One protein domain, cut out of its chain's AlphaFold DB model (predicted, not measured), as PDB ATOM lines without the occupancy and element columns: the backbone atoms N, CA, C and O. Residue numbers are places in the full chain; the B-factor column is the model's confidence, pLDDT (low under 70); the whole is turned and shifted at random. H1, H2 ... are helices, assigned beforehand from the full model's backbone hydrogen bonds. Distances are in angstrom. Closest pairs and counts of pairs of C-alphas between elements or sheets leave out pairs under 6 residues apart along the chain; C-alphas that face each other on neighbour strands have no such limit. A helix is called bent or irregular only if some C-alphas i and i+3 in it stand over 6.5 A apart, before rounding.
ATOM      1  N   ASP A  84     151.848 170.265 137.105       75.88
ATOM      2  CA  ASP A  84     152.397 171.214 138.080       75.88
ATOM      3  C   ASP A  84     153.080 170.458 139.231       75.88
ATOM      4  O   ASP A  84     152.439 169.954 140.159       75.88
ATOM      5  N   PHE A  85     154.409 170.375 139.158       71.06
ATOM      6  CA  PHE A  85     155.242 169.658 140.119       71.06
ATOM      7  C   PHE A  85     155.090 170.192 141.553       71.06
ATOM      8  O   PHE A  85     155.089 169.409 142.508       71.06
ATOM      9  N   PHE A  86     154.909 171.507 141.718       72.56
ATOM     10  CA  PHE A  86     154.707 172.113 143.035       72.56
ATOM     11  C   PHE A  86     153.375 171.676 143.631       72.56
ATOM     12  O   PHE A  86     153.320 171.293 144.800       72.56
ATOM     13  N   HIS A  87     152.325 171.619 142.807       78.81
ATOM     14  CA  HIS A  87     151.036 171.090 143.230       78.81
ATOM     15  C   HIS A  87     151.146 169.640 143.710       78.81
ATOM     16  O   HIS A  87     150.619 169.293 144.770       78.81
ATOM     17  N   VAL A  88     151.855 168.785 142.965       75.38
ATOM     18  CA  VAL A  88     152.097 167.390 143.368       75.38
ATOM     19  C   VAL A  88     152.790 167.330 144.728       75.38
ATOM     20  O   VAL A  88     152.357 166.585 145.612       75.38
ATOM     21  N   PHE A  89     153.831 168.138 144.920       75.19
ATOM     22  CA  PHE A  89     154.627 168.153 146.142       75.19
ATOM     23  C   PHE A  89     153.845 168.649 147.365       75.19
ATOM     24  O   PHE A  89     153.906 168.033 148.436       75.19
ATOM     25  N   ASP A  90     153.057 169.713 147.215       78.50
ATOM     26  CA  ASP A  90     152.201 170.237 148.281       78.50
ATOM     27  C   ASP A  90     151.162 169.199 148.710       78.50
ATOM     28  O   ASP A  90     150.974 168.937 149.905       78.50
ATOM     29  N   ARG A  91     150.523 168.535 147.741       78.69
ATOM     30  CA  ARG A  91     149.544 167.472 148.010       78.69
ATOM     31  C   ARG A  91     150.180 166.283 148.713       78.69
ATOM     32  O   ARG A  91     149.626 165.789 149.697       78.69
ATOM     33  N   LEU A  92     151.353 165.858 148.256       76.50
ATOM     34  CA  LEU A  92     152.101 164.767 148.869       76.50
ATOM     35  C   LEU A  92     152.494 165.097 150.312       76.50
ATOM     36  O   LEU A  92     152.297 164.283 151.212       76.50
ATOM     37  N   THR A  93     152.963 166.323 150.555       76.06
ATOM     38  CA  THR A  93     153.325 166.811 151.890       76.06
ATOM     39  C   THR A  93     152.125 166.797 152.837       76.06
ATOM     40  O   THR A  93     152.235 166.342 153.979       76.06
ATOM     41  N   VAL A  94     150.955 167.254 152.380       76.62
ATOM     42  CA  VAL A  94     149.712 167.214 153.168       76.62
ATOM     43  C   VAL A  94     149.309 165.776 153.498       76.62
ATOM     44  O   VAL A  94     148.984 165.472 154.651       76.62
ATOM     45  N   VAL A  95     149.369 164.871 152.520       74.12
ATOM     46  CA  VAL A  95     149.038 163.461 152.743       74.12
ATOM     47  C   VAL A  95     149.998 162.808 153.717       74.12
ATOM     48  O   VAL A  95     149.553 162.213 154.689       74.12
ATOM     49  N   LEU A  96     151.306 162.950 153.536       72.94
ATOM     50  CA  LEU A  96     152.279 162.299 154.416       72.94
ATOM     51  C   LEU A  96     152.259 162.837 155.852       72.94
ATOM     52  O   LEU A  96     152.614 162.107 156.777       72.94
ATOM     53  N   ARG A  97     151.793 164.074 156.075       70.25
ATOM     54  CA  ARG A  97     151.557 164.612 157.428       70.25
ATOM     55  C   ARG A  97     150.365 163.969 158.135       70.25
ATOM     56  O   ARG A  97     150.322 163.959 159.362       70.25
ATOM     57  N   THR A  98     149.384 163.477 157.385       63.59
ATOM     58  CA  THR A  98     148.084 163.040 157.921       63.59
ATOM     59  C   THR A  98     147.856 161.535 157.803       63.59
ATOM     60  O   THR A  98     147.077 160.964 158.571       63.59
ATOM     61  N   ALA A  99     148.550 160.875 156.881       66.06
ATOM     62  CA  ALA A  99     148.367 159.480 156.539       66.06
ATOM     63  C   ALA A  99     149.459 158.580 157.118       66.06
ATOM     64  O   ALA A  99     150.634 158.930 157.210       66.06
ATOM     65  N   HIS A 100     149.068 157.355 157.463       74.69
ATOM     66  CA  HIS A 100     150.011 156.321 157.867       74.69
ATOM     67  C   HIS A 100     150.349 155.446 156.659       74.69
ATOM     68  O   HIS A 100     149.466 154.810 156.094       74.69
ATOM     69  N   LEU A 101     151.623 155.369 156.283       83.94
ATOM     70  CA  LEU A 101     152.109 154.366 155.333       83.94
ATOM     71  C   LEU A 101     152.472 153.071 156.067       83.94
ATOM     72  O   LEU A 101     152.784 153.096 157.261       83.94
ATOM     73  N   TYR A 102     152.447 151.930 155.374       85.38
ATOM     74  CA  TYR A 102     153.051 150.694 155.880       85.38
ATOM     75  C   TYR A 102     154.531 150.917 156.189       85.38
ATOM     76  O   TYR A 102     155.290 151.377 155.342       85.38
ATOM     77  N   ASP A 103     154.951 150.575 157.407       83.94
ATOM     78  CA  ASP A 103     156.334 150.753 157.866       83.94
ATOM     79  C   ASP A 103     157.307 149.774 157.179       83.94
ATOM     80  O   ASP A 103     158.514 150.011 157.134       83.94
ATOM     81  N   HIS A 104     156.782 148.686 156.611       87.44
ATOM     82  CA  HIS A 104     157.528 147.669 155.880       87.44
ATOM     83  C   HIS A 104     156.738 147.169 154.663       87.44
ATOM     84  O   HIS A 104     155.512 147.219 154.642       87.44
ATOM     85  N   VAL A 105     157.443 146.636 153.658       89.75
ATOM     86  CA  VAL A 105     156.805 146.005 152.492       89.75
ATOM     87  C   VAL A 105     156.478 144.544 152.839       89.75
ATOM     88  O   VAL A 105     157.407 143.781 153.159       89.75
ATOM     89  N   PRO A 106     155.196 144.121 152.789       89.25
ATOM     90  CA  PRO A 106     154.800 142.750 153.105       89.25
ATOM     91  C   PRO A 106     155.532 141.722 152.238       89.25
ATOM     92  O   PRO A 106     155.578 141.864 151.016       89.25
ATOM     93  N   LYS A 107     156.063 140.654 152.854       88.69
ATOM     94  CA  LYS A 107     156.853 139.612 152.163       88.69
ATOM     95  C   LYS A 107     156.234 139.110 150.845       88.69
ATOM     96  O   LYS A 107     156.957 139.109 149.852       88.69
ATOM     97  N   PRO A 108     154.929 138.770 150.778       88.12
ATOM     98  CA  PRO A 108     154.341 138.173 149.575       88.12
ATOM     99  C   PRO A 108     154.297 139.101 148.352       88.12
ATOM    100  O   PRO A 108     154.114 138.626 147.237       88.12
ATOM    101  N   CYS A 109     154.430 140.419 148.540       90.12
ATOM    102  CA  CYS A 109     154.352 141.395 147.450       90.12
ATOM    103  C   CYS A 109     155.695 142.049 147.096       90.12
ATOM    104  O   CYS A 109     155.748 142.797 146.122       90.12
ATOM    105  N   ARG A 110     156.775 141.757 147.839       90.81
ATOM    106  CA  ARG A 110     158.095 142.390 147.649       90.81
ATOM    107  C   ARG A 110     158.609 142.268 146.224       90.81
ATOM    108  O   ARG A 110     159.068 143.260 145.682       90.81
ATOM    109  N   ASP A 111     158.475 141.094 145.610       90.12
ATOM    110  CA  ASP A 111     158.932 140.876 144.235       90.12
ATOM    111  C   ASP A 111     158.198 141.777 143.228       90.12
ATOM    112  O   ASP A 111     158.818 142.472 142.429       90.12
ATOM    113  N   LYS A 112     156.865 141.841 143.321       91.06
ATOM    114  CA  LYS A 112     156.047 142.683 142.436       91.06
ATOM    115  C   LYS A 112     156.365 144.167 142.613       91.06
ATOM    116  O   LYS A 112     156.495 144.884 141.628       91.06
ATOM    117  N   VAL A 113     156.511 144.616 143.862       92.69
ATOM    118  CA  VAL A 113     156.869 146.009 144.174       92.69
ATOM    119  C   VAL A 113     158.289 146.328 143.693       92.69
ATOM    120  O   VAL A 113     158.500 147.398 143.136       92.69
ATOM    121  N   SER A 114     159.236 145.398 143.851       92.38
ATOM    122  CA  SER A 114     160.620 145.530 143.374       92.38
ATOM    123  C   SER A 114     160.670 145.718 141.859       92.38
ATOM    124  O   SER A 114     161.250 146.690 141.386       92.38
ATOM    125  N   LYS A 115     159.976 144.862 141.098       91.88
ATOM    126  CA  LYS A 115     159.897 144.954 139.631       91.88
ATOM    127  C   LYS A 115     159.273 146.263 139.155       91.88
ATOM    128  O   LYS A 115     159.791 146.891 138.239       91.88
ATOM    129  N   ALA A 116     158.189 146.700 139.794       93.19
ATOM    130  CA  ALA A 116     157.546 147.963 139.445       93.19
ATOM    131  C   ALA A 116     158.435 149.179 139.752       93.19
ATOM    132  O   ALA A 116     158.507 150.100 138.944       93.19
ATOM    133  N   LEU A 117     159.143 149.168 140.886       93.19
ATOM    134  CA  LEU A 117     160.114 150.211 141.216       93.19
ATOM    135  C   LEU A 117     161.296 150.205 140.238       93.19
ATOM    136  O   LEU A 117     161.701 151.266 139.784       93.19
ATOM    137  N   SER A 118     161.809 149.020 139.890       93.00
ATOM    138  CA  SER A 118     162.869 148.834 138.891       93.00
ATOM    139  C   SER A 118     162.474 149.476 137.559       93.00
ATOM    140  O   SER A 118     163.209 150.308 137.039       93.00
ATOM    141  N   ALA A 119     161.262 149.192 137.068       92.94
ATOM    142  CA  ALA A 119     160.742 149.766 135.829       92.94
ATOM    143  C   ALA A 119     160.609 151.299 135.881       92.94
ATOM    144  O   ALA A 119     160.954 151.972 134.913       92.94
ATOM    145  N   LEU A 120     160.152 151.862 137.007       92.06
ATOM    146  CA  LEU A 120     160.072 153.317 137.185       92.06
ATOM    147  C   LEU A 120     161.454 153.974 137.198       92.06
ATOM    148  O   LEU A 120     161.642 155.004 136.559       92.06
ATOM    149  N   LEU A 121     162.419 153.381 137.906       92.25
ATOM    150  CA  LEU A 121     163.795 153.877 137.936       92.25
ATOM    151  C   LEU A 121     164.427 153.830 136.543       92.25
ATOM    152  O   LEU A 121     165.081 154.791 136.150       92.25
ATOM    153  N   THR A 122     164.197 152.754 135.786       93.56
ATOM    154  CA  THR A 122     164.651 152.638 134.396       93.56
ATOM    155  C   THR A 122     164.043 153.729 133.521       93.56
ATOM    156  O   THR A 122     164.798 154.444 132.875       93.56
ATOM    157  N   ALA A 123     162.722 153.937 133.576       92.06
ATOM    158  CA  ALA A 123     162.048 154.976 132.794       92.06
ATOM    159  C   ALA A 123     162.608 156.380 133.080       92.06
ATOM    160  O   ALA A 123     162.913 157.123 132.154       92.06
ATOM    161  N   VAL A 124     162.837 156.709 134.357       90.88
ATOM    162  CA  VAL A 124     163.467 157.980 134.758       90.88
ATOM    163  C   VAL A 124     164.914 158.086 134.268       90.88
ATOM    164  O   VAL A 124     165.370 159.166 133.909       90.88
ATOM    165  N   CYS A 125     165.668 156.988 134.277       90.00
ATOM    166  CA  CYS A 125     167.056 156.999 133.818       90.00
ATOM    167  C   CYS A 125     167.199 157.030 132.292       90.00
ATOM    168  O   CYS A 125     168.273 157.393 131.806       90.00
ATOM    169  N   ASP A 126     166.181 156.584 131.557       91.31
ATOM    170  CA  ASP A 126     166.147 156.600 130.095       91.31
ATOM    171  C   ASP A 126     165.640 157.950 129.565       91.31
ATOM    172  O   ASP A 126     166.181 158.444 128.577       91.31
ATOM    173  N   ASP A 127     164.683 158.580 130.255       88.81
ATOM    174  CA  ASP A 127     164.208 159.937 129.965       88.81
ATOM    175  C   ASP A 127     164.144 160.800 131.243       88.81
ATOM    176  O   ASP A 127     163.098 160.901 131.894       88.81
ATOM    177  N   PRO A 128     165.268 161.434 131.631       82.12
ATOM    178  CA  PRO A 128     165.342 162.240 132.846       82.12
ATOM    179  C   PRO A 128     164.630 163.593 132.722       82.12
ATOM    180  O   PRO A 128     164.392 164.248 133.738       82.12
ATOM    181  N   CYS A 129     164.303 164.028 131.502       79.88
ATOM    182  CA  CYS A 129     163.650 165.310 131.246       79.88
ATOM    183  C   CYS A 129     162.126 165.232 131.400       79.88
ATOM    184  O   CYS A 129     161.485 166.268 131.590       79.88
ATOM    185  N   ASP A 130     161.547 164.029 131.357       83.75
ATOM    186  CA  ASP A 130     160.115 163.842 131.548       83.75
ATOM    187  C   ASP A 130     159.706 163.984 133.024       83.75
ATOM    188  O   ASP A 130     159.936 163.124 133.887       83.75
ATOM    189  N   ALA A 131     159.021 165.091 133.308       80.56
ATOM    190  CA  ALA A 131     158.463 165.383 134.620       80.56
ATOM    191  C   ALA A 131     157.441 164.328 135.083       80.56
ATOM    192  O   ALA A 131     157.302 164.113 136.291       80.56
ATOM    193  N   ALA A 132     156.741 163.647 134.169       83.62
ATOM    194  CA  ALA A 132     155.747 162.640 134.521       83.62
ATOM    195  C   ALA A 132     156.400 161.415 135.173       83.62
ATOM    196  O   ALA A 132     155.939 160.978 136.232       83.62
ATOM    197  N   HIS A 133     157.499 160.895 134.614       86.88
ATOM    198  CA  HIS A 133     158.239 159.771 135.201       86.88
ATOM    199  C   HIS A 133     158.733 160.085 136.620       86.88
ATOM    200  O   HIS A 133     158.559 159.273 137.535       86.88
ATOM    201  N   LEU A 134     159.262 161.292 136.835       84.06
ATOM    202  CA  LEU A 134     159.717 161.750 138.150       84.06
ATOM    203  C   LEU A 134     158.557 161.923 139.143       84.06
ATOM    204  O   LEU A 134     158.647 161.452 140.278       84.06
ATOM    205  N   CYS A 135     157.434 162.516 138.722       85.00
ATOM    206  CA  CYS A 135     156.235 162.626 139.561       85.00
ATOM    207  C   CYS A 135     155.705 161.250 139.979       85.00
ATOM    208  O   CYS A 135     155.323 161.049 141.136       85.00
ATOM    209  N   ARG A 136     155.692 160.282 139.051       88.50
ATOM    210  CA  ARG A 136     155.287 158.900 139.345       88.50
ATOM    211  C   ARG A 136     156.213 158.269 140.371       88.50
ATOM    212  O   ARG A 136     155.715 157.687 141.334       88.50
ATOM    213  N   LEU A 137     157.528 158.403 140.197       89.31
ATOM    214  CA  LEU A 137     158.505 157.880 141.149       89.31
ATOM    215  C   LEU A 137     158.271 158.458 142.554       89.31
ATOM    216  O   LEU A 137     158.178 157.696 143.517       89.31
ATOM    217  N   GLN A 138     158.066 159.773 142.656       85.19
ATOM    218  CA  GLN A 138     157.813 160.467 143.922       85.19
ATOM    219  C   GLN A 138     156.502 160.021 144.596       85.19
ATOM    220  O   GLN A 138     156.432 159.870 145.816       85.19
ATOM    221  N   CYS A 139     155.451 159.770 143.813       86.75
ATOM    222  CA  CYS A 139     154.157 159.331 144.339       86.75
ATOM    223  C   CYS A 139     154.098 157.828 144.652       86.75
ATOM    224  O   CYS A 139     153.157 157.384 145.317       86.75
ATOM    225  N   PHE A 140     155.060 157.033 144.173       89.88
ATOM    226  CA  PHE A 140     154.988 155.571 144.175       89.88
ATOM    227  C   PHE A 140     154.746 154.998 145.574       89.88
ATOM    228  O   PHE A 140     153.747 154.313 145.807       89.88
ATOM    229  N   PHE A 141     155.619 155.308 146.536       88.56
ATOM    230  CA  PHE A 141     155.512 154.757 147.889       88.56
ATOM    231  C   PHE A 141     154.310 155.309 148.650       88.56
ATOM    232  O   PHE A 141     153.599 154.539 149.303       88.56
ATOM    233  N   ALA A 142     154.036 156.607 148.519       85.88
ATOM    234  CA  ALA A 142     152.885 157.236 149.151       85.88
ATOM    235  C   ALA A 142     151.551 156.649 148.667       85.88
ATOM    236  O   ALA A 142     150.636 156.465 149.468       85.88
ATOM    237  N   PHE A 143     151.441 156.295 147.383       87.69
ATOM    238  CA  PHE A 143     150.228 155.711 146.814       87.69
ATOM    239  C   PHE A 143     150.098 154.206 147.093       87.69
ATOM    240  O   PHE A 143     149.014 153.734 147.460       87.69
ATOM    241  N   VAL A 144     151.186 153.448 146.907       90.19
ATOM    242  CA  VAL A 144     151.203 151.976 146.977       90.19
ATOM    243  C   VAL A 144     151.180 151.472 148.421       90.19
ATOM    244  O   VAL A 144     150.506 150.481 148.712       90.19
ATOM    245  N   LEU A 145     151.879 152.147 149.342       89.00
ATOM    246  CA  LEU A 145     151.971 151.744 150.752       89.00
ATOM    247  C   LEU A 145     151.004 152.491 151.676       89.00
ATOM    248  O   LEU A 145     151.099 152.349 152.897       89.00
ATOM    249  N   PHE A 146     150.066 153.255 151.125       85.19
ATOM    250  CA  PHE A 146     149.038 153.942 151.897       85.19
ATOM    251  C   PHE A 146     148.245 152.964 152.781       85.19
ATOM    252  O   PHE A 146     147.697 151.981 152.274       85.19
ATOM    253  N   LYS A 147     148.145 153.200 154.100       81.19
ATOM    254  CA  LYS A 147     147.247 152.401 154.954       81.19
ATOM    255  C   LYS A 147     145.817 152.929 154.798       81.19
ATOM    256  O   LYS A 147     145.580 154.111 155.041       81.19
ATOM    257  N   PRO A 148     144.833 152.077 154.463       73.12
ATOM    258  CA  PRO A 148     143.450 152.519 154.370       73.12
ATOM    259  C   PRO A 148     142.948 153.005 155.738       73.12
ATOM    260  O   PRO A 148     143.051 152.298 156.740       73.12
ATOM    261  N   THR A 149     142.339 154.193 155.774       65.38
ATOM    262  CA  THR A 149     141.784 154.816 156.994       65.38
ATOM    263  C   THR A 149     140.660 153.985 157.613       65.38
ATOM    264  O   THR A 149     140.399 154.058 158.814       65.38
ATOM    265  N   ARG A 150     139.963 153.199 156.782       57.28
ATOM    266  CA  ARG A 150     138.868 152.307 157.167       57.28
ATOM    267  C   ARG A 150     139.098 150.924 156.569       57.28
ATOM    268  O   ARG A 150     138.772 150.664 155.418       57.28
ATOM    269  N   GLY A 151     139.639 150.037 157.389       51.22
ATOM    270  CA  GLY A 151     139.776 148.615 157.113       51.22
ATOM    271  C   GLY A 151     139.991 147.909 158.443       51.22
ATOM    272  O   GLY A 151     140.915 148.243 159.178       51.22
ATOM    273  N   GLY A 152     139.091 146.998 158.811       53.88
ATOM    274  CA  GLY A 152     139.270 146.199 160.024       53.88
ATOM    275  C   GLY A 152     140.511 145.301 159.927       53.88
ATOM    276  O   GLY A 152     141.059 145.107 158.845       53.88
ATOM    277  N   ARG A 153     140.896 144.672 161.048       54.47
ATOM    278  CA  ARG A 153     142.027 143.720 161.210       54.47
ATOM    279  C   ARG A 153     142.136 142.578 160.170       54.47
ATOM    280  O   ARG A 153     143.069 141.792 160.250       54.47
ATOM    281  N   ARG A 154     141.189 142.442 159.234       54.84
ATOM    282  CA  ARG A 154     141.053 141.328 158.280       54.84
ATOM    283  C   ARG A 154     141.497 141.637 156.845       54.84
ATOM    284  O   ARG A 154     141.423 140.747 156.004       54.84
ATOM    285  N   THR A 155     141.952 142.847 156.517       62.19
ATOM    286  CA  THR A 155     142.489 143.106 155.169       62.19
ATOM    287  C   THR A 155     143.907 142.554 155.048       62.19
ATOM    288  O   THR A 155     144.816 143.019 155.732       62.19
ATOM    289  N   ASN A 156     144.101 141.571 154.164       79.56
ATOM    290  CA  ASN A 156     145.425 141.074 153.794       79.56
ATOM    291  C   ASN A 156     146.247 142.234 153.200       79.56
ATOM    292  O   ASN A 156     145.973 142.689 152.087       79.56
ATOM    293  N   GLN A 157     147.236 142.715 153.962       85.44
ATOM    294  CA  GLN A 157     148.069 143.869 153.606       85.44
ATOM    295  C   GLN A 157     148.755 143.679 152.249       85.44
ATOM    296  O   GLN A 157     148.793 144.606 151.447       85.44
ATOM    297  N   ALA A 158     149.240 142.468 151.959       87.81
ATOM    298  CA  ALA A 158     149.909 142.168 150.699       87.81
ATOM    299  C   ALA A 158     148.942 142.261 149.510       87.81
ATOM    300  O   ALA A 158     149.277 142.881 148.508       87.81
ATOM    301  N   ASN A 159     147.725 141.720 149.631       88.38
ATOM    302  CA  ASN A 159     146.714 141.829 148.570       88.38
ATOM    303  C   ASN A 159     146.303 143.282 148.326       88.38
ATOM    304  O   ASN A 159     146.094 143.674 147.181       88.38
ATOM    305  N   TYR A 160     146.215 144.083 149.391       88.31
ATOM    306  CA  TYR A 160     145.938 145.509 149.264       88.31
ATOM    307  C   TYR A 160     147.052 146.226 148.492       88.31
ATOM    308  O   TYR A 160     146.765 146.901 147.508       88.31
ATOM    309  N   VAL A 161     148.315 146.015 148.875       91.19
ATOM    310  CA  VAL A 161     149.478 146.591 148.178       91.19
ATOM    311  C   VAL A 161     149.522 146.150 146.712       91.19
ATOM    312  O   VAL A 161     149.724 146.981 145.835       91.19
ATOM    313  N   ILE A 162     149.263 144.873 146.414       91.75
ATOM    314  CA  ILE A 162     149.221 144.359 145.034       91.75
ATOM    315  C   ILE A 162     148.107 145.029 144.223       91.75
ATOM    316  O   ILE A 162     148.328 145.391 143.070       91.75
ATOM    317  N   LYS A 163     146.921 145.218 144.813       90.81
ATOM    318  CA  LYS A 163     145.813 145.913 144.152       90.81
ATOM    319  C   LYS A 163     146.184 147.364 143.838       90.81
ATOM    320  O   LYS A 163     145.996 147.807 142.711       90.81
ATOM    321  N   ARG A 164     146.757 148.078 144.813       90.56
ATOM    322  CA  ARG A 164     147.228 149.461 144.640       90.56
ATOM    323  C   ARG A 164     148.332 149.564 143.599       90.56
ATOM    324  O   ARG A 164     148.358 150.531 142.855       90.56
ATOM    325  N   LEU A 165     149.208 148.569 143.518       93.38
ATOM    326  CA  LEU A 165     150.253 148.512 142.503       93.38
ATOM    327  C   LEU A 165     149.672 148.377 141.088       93.38
ATOM    328  O   LEU A 165     150.116 149.071 140.179       93.38
ATOM    329  N   ALA A 166     148.660 147.522 140.913       91.62
ATOM    330  CA  ALA A 166     147.956 147.386 139.641       91.62
ATOM    331  C   ALA A 166     147.234 148.688 139.259       91.62
ATOM    332  O   ALA A 166     147.413 149.175 138.147       91.62
ATOM    333  N   GLU A 167     146.504 149.297 140.202       91.69
ATOM    334  CA  GLU A 167     145.878 150.614 140.015       91.69
ATOM    335  C   GLU A 167     146.929 151.662 139.620       91.69
ATOM    336  O   GLU A 167     146.755 152.369 138.634       91.69
ATOM    337  N   PHE A 168     148.059 151.723 140.327       91.75
ATOM    338  CA  PHE A 168     149.130 152.675 140.045       91.75
ATOM    339  C   PHE A 168     149.669 152.529 138.621       91.75
ATOM    340  O   PHE A 168     149.922 153.536 137.975       91.75
ATOM    341  N   SER A 169     149.825 151.305 138.108       86.38
ATOM    342  CA  SER A 169     150.381 151.076 136.767       86.38
ATOM    343  C   SER A 169     149.513 151.624 135.628       86.38
ATOM    344  O   SER A 169     150.059 152.055 134.619       86.38
ATOM    345  N   SER A 170     148.188 151.665 135.799       86.25
ATOM    346  CA  SER A 170     147.245 152.130 134.772       86.25
ATOM    347  C   SER A 170     146.698 153.539 135.016       86.25
ATOM    348  O   SER A 170     145.895 154.022 134.227       86.25
ATOM    349  N   THR A 171     147.060 154.177 136.131       87.69
ATOM    350  CA  THR A 171     146.516 155.486 136.521       87.69
ATOM    351  C   THR A 171     147.450 156.610 136.082       87.69
ATOM    352  O   THR A 171     148.664 156.517 136.265       87.69
ATOM    353  N   GLU A 172     146.908 157.688 135.529       86.38
ATOM    354  CA  GLU A 172     147.667 158.898 135.190       86.38
ATOM    355  C   GLU A 172     148.102 159.677 136.444       86.38
ATOM    356  O   GLU A 172     147.502 159.555 137.516       86.38
ATOM    357  N   VAL A 173     149.164 160.482 136.324       83.00
ATOM    358  CA  VAL A 173     149.744 161.230 137.460       83.00
ATOM    359  C   VAL A 173     148.713 162.152 138.103       83.00
ATOM    360  O   VAL A 173     148.608 162.205 139.326       83.00
ATOM    361  N   GLU A 174     147.893 162.816 137.297       81.62
ATOM    362  CA  GLU A 174     146.863 163.747 137.761       81.62
ATOM    363  C   GLU A 174     145.814 163.053 138.636       81.62
ATOM    364  O   GLU A 174     145.428 163.569 139.684       81.62
ATOM    365  N   ILE A 175     145.412 161.833 138.272       83.00
ATOM    366  CA  ILE A 175     144.456 161.032 139.045       83.00
ATOM    367  C   ILE A 175     145.108 160.508 140.334       83.00
ATOM    368  O   ILE A 175     144.463 160.485 141.388       83.00
ATOM    369  N   ILE A 176     146.391 160.127 140.290       84.06
ATOM    370  CA  ILE A 176     147.166 159.760 141.488       84.06
ATOM    371  C   ILE A 176     147.175 160.932 142.473       84.06
ATOM    372  O   ILE A 176     146.836 160.753 143.645       84.06
ATOM    373  N   VAL A 177     147.480 162.136 141.993       79.88
ATOM    374  CA  VAL A 177     147.530 163.358 142.801       79.88
ATOM    375  C   VAL A 177     146.140 163.745 143.302       79.88
ATOM    376  O   VAL A 177     145.981 164.102 144.466       79.88
ATOM    377  N   ALA A 178     145.101 163.596 142.481       79.38
ATOM    378  CA  ALA A 178     143.726 163.842 142.895       79.38
ATOM    379  C   ALA A 178     143.263 162.873 143.995       79.38
ATOM    380  O   ALA A 178     142.492 163.263 144.875       79.38
ATOM    381  N   SER A 179     143.755 161.628 143.999       78.19
ATOM    382  CA  SER A 179     143.391 160.626 145.010       78.19
ATOM    383  C   SER A 179     143.809 161.023 146.433       78.19
ATOM    384  O   SER A 179     143.142 160.656 147.406       78.19
ATOM    385  N   PHE A 180     144.850 161.850 146.550       73.50
ATOM    386  CA  PHE A 180     145.334 162.424 147.803       73.50
ATOM    387  C   PHE A 180     144.377 163.460 148.422       73.50
ATOM    388  O   PHE A 180     144.484 163.752 149.609       73.50
ATOM    389  N   ASN A 181     143.396 163.977 147.672       63.50
ATOM    390  CA  ASN A 181     142.441 164.987 148.153       63.50
ATOM    391  C   ASN A 181     141.288 164.425 149.006       63.50
ATOM    392  O   ASN A 181     140.391 165.170 149.398       63.50
ATOM    393  N   THR A 182     141.262 163.120 149.287       54.81
ATOM    394  CA  THR A 182     140.146 162.507 150.018       54.81
ATOM    395  C   THR A 182     140.206 162.780 151.527       54.81
ATOM    396  O   THR A 182     140.879 162.081 152.277       54.81
ATOM    397  N   VAL A 257     179.237 156.320 141.701       89.69
ATOM    398  CA  VAL A 257     178.986 155.384 142.797       89.69
ATOM    399  C   VAL A 257     178.776 153.980 142.235       89.69
ATOM    400  O   VAL A 257     178.111 153.798 141.210       89.69
ATOM    401  N   SER A 258     179.348 152.976 142.902       92.06
ATOM    402  CA  SER A 258     179.175 151.559 142.561       92.06
ATOM    403  C   SER A 258     177.999 150.912 143.316       92.06
ATOM    404  O   SER A 258     177.646 151.363 144.411       92.06
ATOM    405  N   PRO A 259     177.420 149.804 142.811       90.69
ATOM    406  CA  PRO A 259     176.336 149.092 143.501       90.69
ATOM    407  C   PRO A 259     176.695 148.653 144.926       90.69
ATOM    408  O   PRO A 259     175.870 148.721 145.838       90.69
ATOM    409  N   ALA A 260     177.955 148.265 145.151       89.12
ATOM    410  CA  ALA A 260     178.455 147.889 146.471       89.12
ATOM    411  C   ALA A 260     178.451 149.071 147.456       89.12
ATOM    412  O   ALA A 260     178.103 148.900 148.627       89.12
ATOM    413  N   GLN A 261     178.793 150.275 146.987       90.44
ATOM    414  CA  GLN A 261     178.740 151.492 147.800       90.44
ATOM    415  C   GLN A 261     177.296 151.866 148.145       90.44
ATOM    416  O   GLN A 261     177.013 152.133 149.312       90.44
ATOM    417  N   VAL A 262     176.370 151.794 147.180       91.25
ATOM    418  CA  VAL A 262     174.934 152.034 147.425       91.25
ATOM    419  C   VAL A 262     174.384 151.041 148.447       91.25
ATOM    420  O   VAL A 262     173.716 151.434 149.402       91.25
ATOM    421  N   LEU A 263     174.706 149.754 148.306       90.25
ATOM    422  CA  LEU A 263     174.268 148.728 149.250       90.25
ATOM    423  C   LEU A 263     174.839 148.957 150.656       90.25
ATOM    424  O   LEU A 263     174.133 148.769 151.647       90.25
ATOM    425  N   THR A 264     176.103 149.372 150.751       89.81
ATOM    426  CA  THR A 264     176.760 149.686 152.028       89.81
ATOM    427  C   THR A 264     176.107 150.893 152.699       89.81
ATOM    428  O   THR A 264     175.767 150.826 153.880       89.81
ATOM    429  N   ALA A 265     175.838 151.957 151.939       90.62
ATOM    430  CA  ALA A 265     175.124 153.135 152.421       90.62
ATOM    431  C   ALA A 265     173.689 152.800 152.858       90.62
ATOM    432  O   ALA A 265     173.236 153.237 153.908       90.62
ATOM    433  N   LEU A 266     172.969 151.949 152.122       89.31
ATOM    434  CA  LEU A 266     171.637 151.499 152.536       89.31
ATOM    435  C   LEU A 266     171.675 150.697 153.840       89.31
ATOM    436  O   LEU A 266     170.778 150.827 154.678       89.31
ATOM    437  N   LYS A 267     172.697 149.857 154.027       87.62
ATOM    438  CA  LYS A 267     172.869 149.050 155.240       87.62
ATOM    439  C   LYS A 267     173.239 149.888 156.465       87.62
ATOM    440  O   LYS A 267     172.865 149.477 157.560       87.62
ATOM    441  N   SER A 268     173.889 151.043 156.296       89.75
ATOM    442  CA  SER A 268     174.288 151.912 157.414       89.75
ATOM    443  C   SER A 268     173.108 152.584 158.126       89.75
ATOM    444  O   SER A 268     173.220 152.921 159.302       89.75
ATOM    445  N   PHE A 269     171.952 152.736 157.466       87.75
ATOM    446  CA  PHE A 269     170.749 153.245 158.126       87.75
ATOM    447  C   PHE A 269     170.276 152.293 159.224       87.75
ATOM    448  O   PHE A 269     170.123 151.094 158.996       87.75
ATOM    449  N   ASN A 270     169.922 152.818 160.392       85.81
ATOM    450  CA  ASN A 270     169.320 152.003 161.446       85.81
ATOM    451  C   ASN A 270     167.901 151.547 161.062       85.81
ATOM    452  O   ASN A 270     167.198 152.200 160.282       85.81
ATOM    453  N   ASN A 271     167.446 150.424 161.620       82.38
ATOM    454  CA  ASN A 271     166.057 149.987 161.452       82.38
ATOM    455  C   ASN A 271     165.100 151.005 162.089       82.38
ATOM    456  O   ASN A 271     165.370 151.538 163.166       82.38
ATOM    457  N   GLY A 272     163.984 151.281 161.413       76.62
ATOM    458  CA  GLY A 272     163.031 152.305 161.846       76.62
ATOM    459  C   GLY A 272     163.467 153.749 161.564       76.62
ATOM    460  O   GLY A 272     162.820 154.666 162.067       76.62
ATOM    461  N   SER A 273     164.521 153.962 160.762       83.25
ATOM    462  CA  SER A 273     164.867 155.291 160.237       83.25
ATOM    463  C   SER A 273     163.671 155.920 159.512       83.25
ATOM    464  O   SER A 273     162.952 155.239 158.768       83.25
ATOM    465  N   SER A 274     163.459 157.215 159.747       79.12
ATOM    466  CA  SER A 274     162.413 158.005 159.093       79.12
ATOM    467  C   SER A 274     162.648 158.102 157.585       79.12
ATOM    468  O   SER A 274     163.775 157.961 157.113       79.12
ATOM    469  N   GLY A 275     161.565 158.316 156.843       79.44
ATOM    470  CA  GLY A 275     161.618 158.592 155.409       79.44
ATOM    471  C   GLY A 275     161.552 160.083 155.110       79.44
ATOM    472  O   GLY A 275     161.288 160.878 156.016       79.44
ATOM    473  N   GLY A 276     161.778 160.431 153.844       76.38
ATOM    474  CA  GLY A 276     161.650 161.792 153.334       76.38
ATOM    475  C   GLY A 276     160.200 162.203 153.055       76.38
ATOM    476  O   GLY A 276     159.240 161.532 153.447       76.38
ATOM    477  N   LEU A 277     160.046 163.321 152.339       70.31
ATOM    478  CA  LEU A 277     158.757 163.863 151.876       70.31
ATOM    479  C   LEU A 277     158.140 163.067 150.709       70.31
ATOM    480  O   LEU A 277     157.086 163.426 150.202       70.31
ATOM    481  N   ASP A 278     158.779 161.978 150.299       72.69
ATOM    482  CA  ASP A 278     158.259 160.924 149.421       72.69
ATOM    483  C   ASP A 278     157.605 159.769 150.206       72.69
ATOM    484  O   ASP A 278     156.955 158.886 149.640       72.69
ATOM    485  N   GLY A 279     157.778 159.746 151.532       76.12
ATOM    486  CA  GLY A 279     157.355 158.641 152.386       76.12
ATOM    487  C   GLY A 279     158.220 157.382 152.237       76.12
ATOM    488  O   GLY A 279     157.924 156.367 152.880       76.12
ATOM    489  N   LEU A 280     159.291 157.442 151.438       84.56
ATOM    490  CA  LEU A 280     160.243 156.359 151.235       84.56
ATOM    491  C   LEU A 280     161.144 156.246 152.456       84.56
ATOM    492  O   LEU A 280     161.865 157.170 152.824       84.56
ATOM    493  N   ARG A 281     161.122 155.081 153.098       86.56
ATOM    494  CA  ARG A 281     162.017 154.773 154.213       86.56
ATOM    495  C   ARG A 281     163.159 153.886 153.736       86.56
ATOM    496  O   ARG A 281     162.912 152.974 152.940       86.56
ATOM    497  N   PRO A 282     164.360 153.998 154.332       88.69
ATOM    498  CA  PRO A 282     165.440 153.041 154.085       88.69
ATOM    499  C   PRO A 282     164.985 151.586 154.281       88.69
ATOM    500  O   PRO A 282     165.377 150.686 153.541       88.69
ATOM    501  N   GLN A 283     164.079 151.352 155.239       88.56
ATOM    502  CA  GLN A 283     163.502 150.035 155.496       88.56
ATOM    503  C   GLN A 283     162.701 149.476 154.308       88.56
ATOM    504  O   GLN A 283     162.698 148.261 154.104       88.56
ATOM    505  N   HIS A 284     162.018 150.313 153.521       90.25
ATOM    506  CA  HIS A 284     161.291 149.850 152.335       90.25
ATOM    507  C   HIS A 284     162.258 149.295 151.299       90.25
ATOM    508  O   HIS A 284     162.080 148.155 150.880       90.25
ATOM    509  N   ILE A 285     163.323 150.037 150.987       90.50
ATOM    510  CA  ILE A 285     164.358 149.607 150.039       90.50
ATOM    511  C   ILE A 285     165.030 148.321 150.534       90.50
ATOM    512  O   ILE A 285     165.095 147.337 149.802       90.50
ATOM    513  N   LYS A 286     165.422 148.265 151.816       90.06
ATOM    514  CA  LYS A 286     165.984 147.047 152.429       90.06
ATOM    515  C   LYS A 286     165.069 145.832 152.273       90.06
ATOM    516  O   LYS A 286     165.548 144.740 151.984       90.06
ATOM    517  N   ASN A 287     163.758 146.003 152.459       89.81
ATOM    518  CA  ASN A 287     162.800 144.908 152.311       89.81
ATOM    519  C   ASN A 287     162.741 144.383 150.875       89.81
ATOM    520  O   ASN A 287     162.652 143.169 150.702       89.81
ATOM    521  N   LEU A 288     162.779 145.270 149.877       90.56
ATOM    522  CA  LEU A 288     162.765 144.896 148.459       90.56
ATOM    523  C   LEU A 288     164.052 144.164 148.061       90.56
ATOM    524  O   LEU A 288     163.979 143.147 147.380       90.56
ATOM    525  N   LEU A 289     165.199 144.610 148.585       87.81
ATOM    526  CA  LEU A 289     166.499 143.967 148.367       87.81
ATOM    527  C   LEU A 289     166.682 142.649 149.142       87.81
ATOM    528  O   LEU A 289     167.615 141.907 148.885       87.81
ATOM    529  N   SER A 290     165.809 142.342 150.104       81.25
ATOM    530  CA  SER A 290     165.849 141.076 150.859       81.25
ATOM    531  C   SER A 290     164.986 139.970 150.219       81.25
ATOM    532  O   SER A 290     164.612 139.016 150.903       81.25
ATOM    533  N   GLY A 291     164.542 140.150 148.969       67.19
ATOM    534  CA  GLY A 291     163.671 139.218 148.245       67.19
ATOM    535  C   GLY A 291     164.428 138.084 147.528       67.19
ATOM    536  O   GLY A 291     165.638 138.169 147.369       67.19
ATOM    537  N   PRO A 292     163.727 137.021 147.087       57.59
ATOM    538  CA  PRO A 292     164.330 135.862 146.411       57.59
ATOM    539  C   PRO A 292     164.675 136.080 144.924       57.59
ATOM    540  O   PRO A 292     165.227 135.182 144.295       57.59
ATOM    541  N   THR A 293     164.314 137.219 144.331       56.41
ATOM    542  CA  THR A 293     164.614 137.558 142.929       56.41
ATOM    543  C   THR A 293     165.962 138.267 142.795       56.41
ATOM    544  O   THR A 293     166.491 138.705 143.822       56.41
ATOM    545  N   PRO A 294     166.564 138.341 141.584       58.19
ATOM    546  CA  PRO A 294     167.900 138.904 141.398       58.19
ATOM    547  C   PRO A 294     167.951 140.331 141.945       58.19
ATOM    548  O   PRO A 294     167.498 141.292 141.326       58.19
ATOM    549  N   THR A 295     168.488 140.438 143.157       64.50
ATOM    550  CA  THR A 295     168.603 141.670 143.947       64.50
ATOM    551  C   THR A 295     169.456 142.706 143.212       64.50
ATOM    552  O   THR A 295     169.331 143.910 143.439       64.50
ATOM    553  N   ASP A 296     170.268 142.218 142.277       79.44
ATOM    554  CA  ASP A 296     171.200 142.979 141.471       79.44
ATOM    555  C   ASP A 296     170.493 143.933 140.507       79.44
ATOM    556  O   ASP A 296     170.970 145.046 140.334       79.44
ATOM    557  N   GLU A 297     169.342 143.577 139.922       89.38
ATOM    558  CA  GLU A 297     168.671 144.451 138.944       89.38
ATOM    559  C   GLU A 297     168.176 145.749 139.597       89.38
ATOM    560  O   GLU A 297     168.537 146.847 139.168       89.38
ATOM    561  N   LEU A 298     167.413 145.633 140.691       91.00
ATOM    562  CA  LEU A 298     166.925 146.799 141.428       91.00
ATOM    563  C   LEU A 298     168.091 147.628 141.980       91.00
ATOM    564  O   LEU A 298     168.049 148.856 141.933       91.00
ATOM    565  N   LEU A 299     169.134 146.971 142.501       92.31
ATOM    566  CA  LEU A 299     170.311 147.660 143.025       92.31
ATOM    567  C   LEU A 299     171.072 148.406 141.919       92.31
ATOM    568  O   LEU A 299     171.504 149.539 142.135       92.31
ATOM    569  N   ASN A 300     171.200 147.814 140.732       92.50
ATOM    570  CA  ASN A 300     171.836 148.438 139.575       92.50
ATOM    571  C   ASN A 300     171.029 149.639 139.075       92.50
ATOM    572  O   ASN A 300     171.610 150.701 138.856       92.50
ATOM    573  N   ASN A 301     169.702 149.521 138.980       92.75
ATOM    574  CA  ASN A 301     168.834 150.631 138.573       92.75
ATOM    575  C   ASN A 301     168.822 151.761 139.606       92.75
ATOM    576  O   ASN A 301     168.908 152.932 139.239       92.75
ATOM    577  N   LEU A 302     168.833 151.434 140.902       92.19
ATOM    578  CA  LEU A 302     169.003 152.429 141.961       92.19
ATOM    579  C   LEU A 302     170.366 153.129 141.858       92.19
ATOM    580  O   LEU A 302     170.449 154.345 142.001       92.19
ATOM    581  N   THR A 303     171.430 152.381 141.570       92.69
ATOM    582  CA  THR A 303     172.778 152.940 141.385       92.69
ATOM    583  C   THR A 303     172.849 153.845 140.157       92.69
ATOM    584  O   THR A 303     173.467 154.909 140.209       92.69
ATOM    585  N   ARG A 304     172.197 153.460 139.053       92.50
ATOM    586  CA  ARG A 304     172.075 154.286 137.846       92.50
ATOM    587  C   ARG A 304     171.350 155.593 138.157       92.50
ATOM    588  O   ARG A 304     171.857 156.651 137.800       92.50
ATOM    589  N   PHE A 305     170.247 155.522 138.897       90.75
ATOM    590  CA  PHE A 305     169.495 156.697 139.329       90.75
ATOM    591  C   PHE A 305     170.311 157.618 140.249       90.75
ATOM    592  O   PHE A 305     170.349 158.823 140.032       90.75
ATOM    593  N   VAL A 306     171.042 157.075 141.230       89.69
ATOM    594  CA  VAL A 306     171.931 157.882 142.091       89.69
ATOM    595  C   VAL A 306     173.010 158.584 141.265       89.69
ATOM    596  O   VAL A 306     173.256 159.769 141.462       89.69
ATOM    597  N   ASN A 307     173.623 157.887 140.308       90.12
ATOM    598  CA  ASN A 307     174.620 158.490 139.423       90.12
ATOM    599  C   ASN A 307     174.025 159.583 138.521       90.12
ATOM    600  O   ASN A 307     174.694 160.585 138.288       90.12
ATOM    601  N   LEU A 308     172.779 159.426 138.066       87.69
ATOM    602  CA  LEU A 308     172.043 160.456 137.324       87.69
ATOM    603  C   LEU A 308     171.802 161.716 138.177       87.69
ATOM    604  O   LEU A 308     171.930 162.838 137.685       87.69
ATOM    605  N   LEU A 309     171.474 161.544 139.463       85.38
ATOM    606  CA  LEU A 309     171.336 162.669 140.393       85.38
ATOM    607  C   LEU A 309     172.680 163.372 140.617       85.38
ATOM    608  O   LEU A 309     172.740 164.598 140.590       85.38
ATOM    609  N   LEU A 310     173.760 162.605 140.785       84.12
ATOM    610  CA  LEU A 310     175.111 163.144 140.966       84.12
ATOM    611  C   LEU A 310     175.642 163.856 139.717       84.12
ATOM    612  O   LEU A 310     176.430 164.786 139.850       84.12
ATOM    613  N   SER A 311     175.194 163.474 138.516       82.31
ATOM    614  CA  SER A 311     175.540 164.184 137.281       82.31
ATOM    615  C   SER A 311     174.761 165.488 137.081       82.31
ATOM    616  O   SER A 311     175.027 166.202 136.119       82.31
ATOM    617  N   GLY A 312     173.782 165.803 137.939       76.69
ATOM    618  CA  GLY A 312     173.012 167.049 137.863       76.69
ATOM    619  C   GLY A 312     172.021 167.123 136.695       76.69
ATOM    620  O   GLY A 312     171.533 168.202 136.382       76.69
ATOM    621  N   VAL A 313     171.686 165.994 136.060       71.06
ATOM    622  CA  VAL A 313     170.826 165.925 134.852       71.06
ATOM    623  C   VAL A 313     169.330 165.883 135.223       71.06
ATOM    624  O   VAL A 313     168.495 165.367 134.493       71.06
ATOM    625  N   CYS A 314     168.957 166.415 136.389       65.44
ATOM    626  CA  CYS A 314     167.571 166.419 136.859       65.44
ATOM    627  C   CYS A 314     166.896 167.768 136.534       65.44
ATOM    628  O   CYS A 314     167.536 168.810 136.701       65.44
ATOM    629  N   PRO A 315     165.618 167.800 136.105       62.16
ATOM    630  CA  PRO A 315     164.911 169.046 135.832       62.16
ATOM    631  C   PRO A 315     164.927 169.977 137.048       62.16
ATOM    632  O   PRO A 315     164.662 169.555 138.174       62.16
ATOM    633  N   PHE A 316     165.192 171.266 136.821       54.47
ATOM    634  CA  PHE A 316     165.376 172.271 137.880       54.47
ATOM    635  C   PHE A 316     164.190 172.358 138.863       54.47
ATOM    636  O   PHE A 316     164.383 172.591 140.055       54.47
ATOM    637  N   ALA A 317     162.965 172.093 138.390       52.41
ATOM    638  CA  ALA A 317     161.759 172.035 139.221       52.41
ATOM    639  C   ALA A 317     161.806 170.924 140.292       52.41
ATOM    640  O   ALA A 317     161.226 171.069 141.364       52.41
ATOM    641  N   VAL A 318     162.528 169.835 140.024       55.50
ATOM    642  CA  VAL A 318     162.613 168.644 140.881       55.50
ATOM    643  C   VAL A 318     163.800 168.725 141.840       55.50
ATOM    644  O   VAL A 318     163.705 168.274 142.982       55.50
ATOM    645  N   VAL A 319     164.893 169.368 141.417       54.41
ATOM    646  CA  VAL A 319     166.103 169.587 142.227       54.41
ATOM    647  C   VAL A 319     165.772 170.308 143.540       54.41
ATOM    648  O   VAL A 319     166.189 169.861 144.606       54.41
ATOM    649  N   ASN A 320     164.936 171.350 143.504       46.31
ATOM    650  CA  ASN A 320     164.517 172.060 144.719       46.31
ATOM    651  C   ASN A 320     163.676 171.187 145.670       46.31
ATOM    652  O   ASN A 320     163.803 171.312 146.887       46.31
ATOM    653  N   CYS A 321     162.860 170.272 145.146       50.84
ATOM    654  CA  CYS A 321     162.039 169.368 145.955       50.84
ATOM    655  C   CYS A 321     162.829 168.183 146.539       50.84
ATOM    656  O   CYS A 321     162.530 167.755 147.653       50.84
ATOM    657  N   LEU A 322     163.838 167.671 145.824       51.12
ATOM    658  CA  LEU A 322     164.733 166.613 146.310       51.12
ATOM    659  C   LEU A 322     165.742 167.134 147.346       51.12
ATOM    660  O   LEU A 322     166.068 166.416 148.285       51.12
ATOM    661  N   ILE A 323     166.230 168.372 147.196       43.31
ATOM    662  CA  ILE A 323     167.307 168.935 148.032       43.31
ATOM    663  C   ILE A 323     166.784 169.611 149.311       43.31
ATOM    664  O   ILE A 323     167.526 169.731 150.283       43.31
ATOM    665  N   CYS A 324     165.496 169.970 149.397       30.97
ATOM    666  CA  CYS A 324     164.911 170.541 150.624       30.97
ATOM    667  C   CYS A 324     164.782 169.544 151.801       30.97
ATOM    668  O   CYS A 324     164.164 169.858 152.819       30.97
ATOM    669  N   THR A 325     165.376 168.351 151.708       34.84
ATOM    670  CA  THR A 325     165.577 167.439 152.837       34.84
ATOM    671  C   THR A 325     166.922 167.713 153.524       34.84
ATOM    672  O   THR A 325     167.876 166.954 153.352       34.84
ATOM    673  N   SER A 326     167.027 168.799 154.294       25.67
ATOM    674  CA  SER A 326     168.068 169.004 155.323       25.67
ATOM    675  C   SER A 326     167.613 170.010 156.371       25.67
ATOM    676  O   SER A 326     167.282 171.154 155.990       25.67
TER     677      SER A 326
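Overview. This is residues 84 to 182 and 257 to 326 of the 326 residues of an uncharacterized protein of Helobdella robusta (UniProt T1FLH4). An up-and-down bundle of three helices, H2, H3 and H4, makes the core; H1 and H5 pack on H3, while H7 and H8 pack on H2, with H6 packed on those two. H9, near the last residue, packs loosely on one end of H1, and residues 150 to 155, within the link from H3 to H4, stick out. The printed part has 169 residues with nine named helices, H1 to H9 in order, and no named strand: the class is all helix. It is compact, with a radius of gyration of the C-alphas of 15.4 A and spans of 46 by 38 by 30 A.

Along the chain. H1, residues 85 to 98, begins at C-alpha 85 (155.242, 169.658, 140.119) and is 20.3 A long. H2, residues 107 to 126, is the longest at 29.4 A; H3, residues 131 to 144, is 19.6 A. Both are irregular: C-alphas 108 and 111 are 7.5 A apart, and C-alphas 138 and 141 are 7.3 A apart. H4, residues 157 to 170, is 20.6 A, and H5 is residues 173 to 179. After the cut come H6, residues 259 to 268, H7, residues 282 to 289, H8, residues 295 to 310, 22.6 A long, and H9, residues 316 to 323, ending at C-alpha 323 (167.307, 168.935, 148.032).

Arrangement. H2 and H3 are the hubs, touching four helices each. They form a helical hairpin at a shallow tilt of 12 degrees, H2 with residues 117 to 124 alone; the closest C-alphas, of Val 124 and His 133, are 5.5 A apart. H3 and H4 form another, at 20 degrees, with Val 144 and Arg 164 closest, C-alphas 5.3 A apart, H3 with residues 140 to 144 alone. H2 touches H8 at 37 degrees, only just steep, with the C-alphas of Ser 118 and Leu 298 closest at 5.2 A. H6 touches H8, about perpendicular at 89 degrees, H8 with residues 299 to 303 alone; the closest C-alphas, of Pro 259 and Thr 303, are 5.7 A apart. Every O i to N i+4 pair is within hydrogen-bond range in H1, H5, H6, H7 and H8; the counts are 14 of 16 in H2, 8 of 10 in H3, 9 of 10 in H4 and 2 of 4 in H9.

Size, cuts and confidence. The C-alphas farthest apart, of Gly 152 and Ser 311, are 46.4 A apart. Residues 183 to 256 are not printed; C-alphas 182 and 257 are 40.1 A apart across this cut. The links from H3 to H4 and from H6 to H7 are long. The mean pLDDT of the printed part is 80.3, and 29 residues are under 70, among them 149 to 155 and 314 to 326.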